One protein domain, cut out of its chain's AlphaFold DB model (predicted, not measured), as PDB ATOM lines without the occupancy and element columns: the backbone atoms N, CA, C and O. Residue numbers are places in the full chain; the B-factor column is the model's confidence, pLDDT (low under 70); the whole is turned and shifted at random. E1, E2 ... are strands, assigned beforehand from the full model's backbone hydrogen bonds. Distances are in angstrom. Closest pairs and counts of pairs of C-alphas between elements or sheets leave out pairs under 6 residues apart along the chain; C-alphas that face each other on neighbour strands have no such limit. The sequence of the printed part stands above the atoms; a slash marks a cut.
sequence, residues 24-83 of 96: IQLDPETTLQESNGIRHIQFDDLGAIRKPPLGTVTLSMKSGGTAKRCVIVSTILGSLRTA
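What this domain is: This is residues 24 to 83 of the 96 residues of the protein "Prepilin-type cleavage/methylation domain-containing protein" of Cylindrospermopsis raciborskii CS-506_A (UniProt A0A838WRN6). Little regular structure is here: a narrow ribbon of three strands and a long loop, residues 27 to 54. E2 is the ribbon's middle, with short E1 beside its last residues and E3 on its other side. The 60 printed residues, 15 in named strands, are all strand in class, in the order E1, E2, E3, a meander, each strand the antiparallel neighbour of the one before. The whole is only just compact, close to loose, with radius of gyration of the C-alphas 12.4 A and spans of 39 by 26 by 15 A.

Where its parts are: Find C-alpha 24 at (172.827, 153.585, 249.876), where E1, residues 24 to 26, begins. E2, residues 55 to 61, runs 20.2 A. E3, residues 69 to 73, runs 13.3 A to C-alpha 73 at (172.648, 140.185, 235.082).

How they stand to each other: Look at N 25 and O 60, 2.9 A apart, in hairpin E1 and E2. In hairpin E2 and E3, N 59 and O 69 are 2.8 A apart. E1 and E3 are apart. Residues 81 to 82 pair antiparallel with 71 to 72 of E3.

The domain as a whole: The C-alphas of Asp 45 and Ser 63, the two farthest apart, are 39.2 A apart. The link E1 to E2 is long; the printed part has no cut, and no printed residue is under 70 in pLDDT.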
ATOM      1  N   ILE A  24     173.202 154.636 250.828       95.81
ATOM      2  CA  ILE A  24     172.827 153.585 249.876       95.81
ATOM      3  C   ILE A  24     172.771 152.219 250.575       95.81
ATOM      4  O   ILE A  24     173.643 151.852 251.376       95.81
ATOM      5  N   GLN A  25     171.758 151.427 250.230       95.94
ATOM      6  CA  GLN A  25     171.602 150.040 250.664       95.94
ATOM      7  C   GLN A  25     171.311 149.098 249.492       95.94
ATOM      8  O   GLN A  25     170.918 149.534 248.411       95.94
ATOM      9  N   LEU A  26     171.517 147.798 249.726       95.25
ATOM     10  CA  LEU A  26     170.961 146.761 248.865       95.25
ATOM     11  C   LEU A  26     169.471 146.674 249.165       95.25
ATOM     12  O   LEU A  26     169.073 146.548 250.323       95.25
ATOM     13  N   ASP A  27     168.669 146.779 248.121       94.94
ATOM     14  CA  ASP A  27     167.223 146.735 248.228       94.94
ATOM     15  C   ASP A  27     166.724 145.282 248.325       94.94
ATOM     16  O   ASP A  27     167.322 144.404 247.685       94.94
ATOM     17  N   PRO A  28     165.619 145.013 249.050       92.25
ATOM     18  CA  PRO A  28     164.993 143.689 249.098       92.25
ATOM     19  C   PRO A  28     164.587 143.115 247.731       92.25
ATOM     20  O   PRO A  28     164.465 141.902 247.608       92.25
ATOM     21  N   GLU A  29     164.422 143.948 246.696       93.00
ATOM     22  CA  GLU A  29     164.196 143.496 245.311       93.00
ATOM     23  C   GLU A  29     165.439 142.866 244.650       93.00
ATOM     24  O   GLU A  29     165.374 142.420 243.504       93.00
ATOM     25  N   THR A  30     166.587 142.830 245.330       94.69
ATOM     26  CA  THR A  30     167.788 142.146 244.837       94.69
ATOM     27  C   THR A  30     167.549 140.639 244.761       94.69
ATOM     28  O   THR A  30     167.357 139.978 245.780       94.69
ATOM     29  N   THR A  31     167.642 140.076 243.558       95.06
ATOM     30  CA  THR A  31     167.459 138.638 243.301       95.06
ATOM     31  C   THR A  31     168.760 137.905 243.000       95.06
ATOM     32  O   THR A  31     168.773 136.673 242.977       95.06
ATOM     33  N   LEU A  32     169.864 138.631 242.772       95.12
ATOM     34  CA  LEU A  32     171.164 138.003 242.560       95.12
ATOM     35  C   LEU A  32     171.546 137.177 243.799       95.12
ATOM     36  O   LEU A  32     171.600 137.702 244.917       95.12
ATOM     37  N   GLN A  33     171.793 135.886 243.574       93.00
ATOM     38  CA  GLN A  33     172.058 134.907 244.626       93.00
ATOM     39  C   GLN A  33     173.287 135.294 245.453       93.00
ATOM     40  O   GLN A  33     174.312 135.733 244.925       93.00
ATOM     41  N   GLU A  34     173.170 135.116 246.765       92.81
ATOM     42  CA  GLU A  34     174.247 135.346 247.720       92.81
ATOM     43  C   GLU A  34     174.873 134.013 248.127       92.81
ATOM     44  O   GLU A  34     174.174 133.030 248.361       92.81
ATOM     45  N   SER A  35     176.196 133.995 248.254       89.94
ATOM     46  CA  SER A  35     176.934 132.901 248.871       89.94
ATOM     47  C   SER A  35     177.932 133.483 249.864       89.94
ATOM     48  O   SER A  35     178.701 134.380 249.519       89.94
ATOM     49  N   ASN A  36     177.905 132.997 251.107       90.06
ATOM     50  CA  ASN A  36     178.803 133.434 252.182       90.06
ATOM     51  C   ASN A  36     178.833 134.966 252.378       90.06
ATOM     52  O   ASN A  36     179.901 135.556 252.533       90.06
ATOM     53  N   GLY A  37     177.672 135.630 252.322       90.12
ATOM     54  CA  GLY A  37     177.577 137.085 252.487       90.12
ATOM     55  C   GLY A  37     177.983 137.906 251.258       90.12
ATOM     56  O   GLY A  37     177.989 139.136 251.324       90.12
ATOM     57  N   ILE A  38     178.328 137.264 250.136       92.25
ATOM     58  CA  ILE A  38     178.801 137.929 248.919       92.25
ATOM     59  C   ILE A  38     177.914 137.544 247.734       92.25
ATOM     60  O   ILE A  38     177.679 136.370 247.447       92.25
ATOM     61  N   ARG A  39     177.455 138.557 247.000       93.81
ATOM     62  CA  ARG A  39     176.840 138.399 245.676       93.81
ATOM     63  C   ARG A  39     177.905 138.711 244.640       93.81
ATOM     64  O   ARG A  39     178.471 139.801 244.672       93.81
ATOM     65  N   HIS A  40     178.195 137.771 243.755       91.88
ATOM     66  CA  HIS A  40     179.208 137.958 242.725       91.88
ATOM     67  C   HIS A  40     178.774 137.325 241.414       91.88
ATOM     68  O   HIS A  40     177.910 136.451 241.370       91.88
ATOM     69  N   ILE A  41     179.410 137.788 240.352       92.00
ATOM     70  CA  ILE A  41     179.317 137.241 239.007       92.00
ATOM     71  C   ILE A  41     180.735 137.109 238.479       92.00
ATOM     72  O   ILE A  41     181.619 137.879 238.860       92.00
ATOM     73  N   GLN A  42     180.949 136.128 237.614       90.94
ATOM     74  CA  GLN A  42     182.237 135.914 236.982       90.94
ATOM     75  C   GLN A  42     182.087 136.086 235.477       90.94
ATOM     76  O   GLN A  42     181.245 135.445 234.847       90.94
ATOM     77  N   PHE A  43     182.937 136.939 234.922       90.88
ATOM     78  CA  PHE A  43     183.111 137.086 233.488       90.88
ATOM     79  C   PHE A  43     184.251 136.181 233.024       90.88
ATOM     80  O   PHE A  43     185.232 135.989 233.751       90.88
ATOM     81  N   ASP A  44     184.111 135.611 231.834       88.81
ATOM     82  CA  ASP A  44     185.232 135.003 231.126       88.81
ATOM     83  C   ASP A  44     186.121 136.075 230.467       88.81
ATOM     84  O   ASP A  44     185.888 137.280 230.580       88.81
ATOM     85  N   ASP A  45     187.167 135.623 229.789       89.12
ATOM     86  CA  ASP A  45     188.120 136.446 229.043       89.12
ATOM     87  C   ASP A  45     187.491 137.210 227.865       89.12
ATOM     88  O   ASP A  45     188.045 138.213 227.418       89.12
ATOM     89  N   LEU A  46     186.313 136.787 227.400       88.88
ATOM     90  CA  LEU A  46     185.521 137.481 226.383       88.88
ATOM     91  C   LEU A  46     184.505 138.460 226.994       88.88
ATOM     92  O   LEU A  46     183.721 139.068 226.265       88.88
ATOM     93  N   GLY A  47     184.493 138.612 228.321       87.06
ATOM     94  CA  GLY A  47     183.539 139.459 229.034       87.06
ATOM     95  C   GLY A  47     182.133 138.859 229.132       87.06
ATOM     96  O   GLY A  47     181.186 139.583 229.434       87.06
ATOM     97  N   ALA A  48     181.973 137.558 228.880       87.62
ATOM     98  CA  ALA A  48     180.693 136.866 228.938       87.62
ATOM     99  C   ALA A  48     180.478 136.166 230.286       87.62
ATOM    100  O   ALA A  48     181.389 135.605 230.893       87.62
ATOM    101  N   ILE A  49     179.221 136.131 230.733       89.25
ATOM    102  CA  ILE A  49     178.785 135.350 231.896       89.25
ATOM    103  C   ILE A  49     178.197 134.045 231.368       89.25
ATOM    104  O   ILE A  49     177.061 134.015 230.905       89.25
ATOM    105  N   ARG A  50     178.966 132.955 231.378       80.19
ATOM    106  CA  ARG A  50     178.497 131.679 230.795       80.19
ATOM    107  C   ARG A  50     177.721 130.794 231.759       80.19
ATOM    108  O   ARG A  50     177.048 129.864 231.323       80.19
ATOM    109  N   LYS A  51     177.843 131.037 233.061       80.56
ATOM    110  CA  LYS A  51     177.205 130.235 234.108       80.56
ATOM    111  C   LYS A  51     176.533 131.155 235.130       80.56
ATOM    112  O   LYS A  51     177.024 132.264 235.331       80.56
ATOM    113  N   PRO A  52     175.432 130.710 235.766       81.19
ATOM    114  CA  PRO A  52     174.820 131.414 236.890       81.19
ATOM    115  C   PRO A  52     175.845 131.770 237.991       81.19
ATOM    116  O   PRO A  52     176.886 131.115 238.080       81.19
ATOM    117  N   PRO A  53     175.541 132.754 238.856       88.12
ATOM    118  CA  PRO A  53     174.205 133.301 239.098       88.12
ATOM    119  C   PRO A  53     173.776 134.389 238.099       88.12
ATOM    120  O   PRO A  53     174.560 135.250 237.711       88.12
ATOM    121  N   LEU A  54     172.499 134.349 237.708       90.44
ATOM    122  CA  LEU A  54     171.792 135.436 237.018       90.44
ATOM    123  C   LEU A  54     170.811 136.086 237.998       90.44
ATOM    124  O   LEU A  54     170.465 135.485 239.017       90.44
ATOM    125  N   GLY A  55     170.346 137.292 237.693       93.38
ATOM    126  CA  GLY A  55     169.384 138.000 238.535       93.38
ATOM    127  C   GLY A  55     169.565 139.504 238.458       93.38
ATOM    128  O   GLY A  55     170.084 140.026 237.476       93.38
ATOM    129  N   THR A  56     169.160 140.199 239.511       94.25
ATOM    130  CA  THR A  56     169.203 141.660 239.575       94.25
ATOM    131  C   THR A  56     169.869 142.099 240.868       94.25
ATOM    132  O   THR A  56     169.554 141.580 241.940       94.25
ATOM    133  N   VAL A  57     170.782 143.063 240.772       95.19
ATOM    134  CA  VAL A  57     171.263 143.841 241.916       95.19
ATOM    135  C   VAL A  57     170.481 145.141 241.952       95.19
ATOM    136  O   VAL A  57     170.510 145.896 240.979       95.19
ATOM    137  N   THR A  58     169.811 145.408 243.069       95.38
ATOM    138  CA  THR A  58     169.002 146.613 243.238       95.38
ATOM    139  C   THR A  58     169.552 147.450 244.381       95.38
ATOM    140  O   THR A  58     169.761 146.957 245.488       95.38
ATOM    141  N   LEU A  59     169.786 148.730 244.109       95.25
ATOM    142  CA  LEU A  59     170.192 149.719 245.096       95.25
ATOM    143  C   LEU A  59     169.053 150.702 245.346       95.25
ATOM    144  O   LEU A  59     168.401 151.169 244.408       95.25
ATOM    145  N   SER A  60     168.864 151.046 246.614       95.31
ATOM    146  CA  SER A  60     167.914 152.063 247.054       95.31
ATOM    147  C   SER A  60     168.515 152.943 248.146       95.31
ATOM    148  O   SER A  60     169.581 152.657 248.704       95.31
ATOM    149  N   MET A  61     167.837 154.052 248.426       95.50
ATOM    150  CA  MET A  61     168.188 154.941 249.527       95.50
ATOM    151  C   MET A  61     167.644 154.382 250.843       95.50
ATOM    152  O   MET A  61     166.486 153.978 250.931       95.50
ATOM    153  N   LYS A  62     168.452 154.428 251.904       94.81
ATOM    154  CA  LYS A  62     168.043 154.047 253.267       94.81
ATOM    155  C   LYS A  62     166.925 154.920 253.822       94.81
ATOM    156  O   LYS A  62     166.124 154.450 254.618       94.81
ATOM    157  N   SER A  63     166.870 156.182 253.397       93.56
ATOM    158  CA  SER A  63     165.788 157.109 253.741       93.56
ATOM    159  C   SER A  63     164.428 156.685 253.170       93.56
ATOM    160  O   SER A  63     163.426 157.326 253.469       93.56
ATOM    161  N   GLY A  64     164.384 155.635 252.343       86.19
ATOM    162  CA  GLY A  64     163.190 155.165 251.655       86.19
ATOM    163  C   GLY A  64     162.979 155.857 250.311       86.19
ATOM    164  O   GLY A  64     163.916 156.376 249.700       86.19
ATOM    165  N   GLY A  65     161.728 155.854 249.853       84.75
ATOM    166  CA  GLY A  65     161.332 156.308 248.521       84.75
ATOM    167  C   GLY A  65     161.136 155.155 247.538       84.75
ATOM    168  O   GLY A  65     161.368 153.990 247.854       84.75
ATOM    169  N   THR A  66     160.661 155.491 246.342       83.19
ATOM    170  CA  THR A  66     160.339 154.518 245.285       83.19
ATOM    171  C   THR A  66     161.401 154.444 244.193       83.19
ATOM    172  O   THR A  66     161.351 153.533 243.375       83.19
ATOM    173  N   ALA A  67     162.367 155.368 244.191       88.88
ATOM    174  CA  ALA A  67     163.443 155.384 243.209       88.88
ATOM    175  C   ALA A  67     164.435 154.241 243.464       88.88
ATOM    176  O   ALA A  67     164.958 154.103 244.578       88.88
ATOM    177  N   LYS A  68     164.717 153.441 242.433       91.62
ATOM    178  CA  LYS A  68     165.592 152.267 242.502       91.62
ATOM    179  C   LYS A  68     166.540 152.215 241.313       91.62
ATOM    180  O   LYS A  68     166.153 152.354 240.158       91.62
ATOM    181  N   ARG A  69     167.813 151.930 241.595       93.00
ATOM    182  CA  ARG A  69     168.815 151.644 240.561       93.00
ATOM    183  C   ARG A  69     169.009 150.143 240.461       93.00
ATOM    184  O   ARG A  69     169.519 149.530 241.394       93.00
ATOM    185  N   CYS A  70     168.627 149.570 239.326       93.06
ATOM    186  CA  CYS A  70     168.700 148.131 239.104       93.06
ATOM    187  C   CYS A  70     169.725 147.807 238.017       93.06
ATOM    188  O   CYS A  70     169.741 148.426 236.951       93.06
ATOM    189  N   VAL A  71     170.560 146.808 238.277       93.81
ATOM    190  CA  VAL A  71     171.464 146.213 237.293       93.81
ATOM    191  C   VAL A  71     171.056 144.763 237.105       93.81
ATOM    192  O   VAL A  71     171.096 143.971 238.044       93.81
ATOM    193  N   ILE A  72     170.648 144.432 235.886       92.75
ATOM    194  CA  ILE A  72     170.216 143.101 235.482       92.75
ATOM    195  C   ILE A  72     171.433 142.349 234.952       92.75
ATOM    196  O   ILE A  72     172.136 142.827 234.060       92.75
ATOM    197  N   VAL A  73     171.648 141.160 235.499       92.88
ATOM    198  CA  VAL A  73     172.648 140.185 235.082       92.88
ATOM    199  C   VAL A  73     171.932 139.101 234.285       92.88
ATOM    200  O   VAL A  73     171.152 138.322 234.839       92.88
ATOM    201  N   SER A  74     172.176 139.045 232.978       87.62
ATOM    202  CA  SER A  74     171.489 138.125 232.069       87.62
ATOM    203  C   SER A  74     172.433 137.623 230.981       87.62
ATOM    204  O   SER A  74     173.390 138.284 230.610       87.62
ATOM    205  N   THR A  75     172.159 136.450 230.424       86.00
ATOM    206  CA  THR A  75     172.786 136.025 229.164       86.00
ATOM    207  C   THR A  75     171.960 136.440 227.948       86.00
ATOM    208  O   THR A  75     172.516 136.637 226.874       86.00
ATOM    209  N   ILE A  76     170.645 136.620 228.118       83.19
ATOM    210  CA  ILE A  76     169.694 136.945 227.044       83.19
ATOM    211  C   ILE A  76     169.725 138.443 226.726       83.19
ATOM    212  O   ILE A  76     169.702 138.834 225.564       83.19
ATOM    213  N   LEU A  77     169.784 139.290 227.758       74.62
ATOM    214  CA  LEU A  77     169.744 140.754 227.619       74.62
ATOM    215  C   LEU A  77     171.142 141.401 227.578       74.62
ATOM    216  O   LEU A  77     171.247 142.622 227.698       74.62
ATOM    217  N   GLY A  78     172.193 140.588 227.414       78.38
ATOM    218  CA  GLY A  78     173.593 140.979 227.588       78.38
ATOM    219  C   GLY A  78     174.060 140.852 229.042       78.38
ATOM    220  O   GLY A  78     173.244 140.913 229.962       78.38
ATOM    221  N   SER A  79     175.372 140.669 229.244       85.06
ATOM    222  CA  SER A  79     175.948 140.264 230.539       85.06
ATOM    223  C   SER A  79     175.568 141.182 231.700       85.06
ATOM    224  O   SER A  79     175.229 140.692 232.774       85.06
ATOM    225  N   LEU A  80     175.568 142.496 231.470       91.06
ATOM    226  CA  LEU A  80     175.078 143.499 232.408       91.06
ATOM    227  C   LEU A  80     174.232 144.539 231.682       91.06
ATOM    228  O   LEU A  80     174.618 145.032 230.622       91.06
ATOM    229  N   ARG A  81     173.119 144.940 232.299       90.12
ATOM    230  CA  ARG A  81     172.287 146.042 231.813       90.12
ATOM    231  C   ARG A  81     171.714 146.850 232.966       90.12
ATOM    232  O   ARG A  81     171.091 146.298 233.866       90.12
ATOM    233  N   THR A  82     171.844 148.170 232.906       90.19
ATOM    234  CA  THR A  82     171.109 149.061 233.810       90.19
ATOM    235  C   THR A  82     169.643 149.124 233.384       90.19
ATOM    236  O   THR A  82     169.338 149.413 232.222       90.19
ATOM    237  N   ALA A  83     168.732 148.822 234.306       86.62
ATOM    238  CA  ALA A  83     167.300 148.960 234.074       86.62
ATOM    239  C   ALA A  83     166.906 150.440 234.006       86.62
ATOM    240  O   ALA A  83     167.576 151.313 234.568       86.62
TER     241      ALA A  83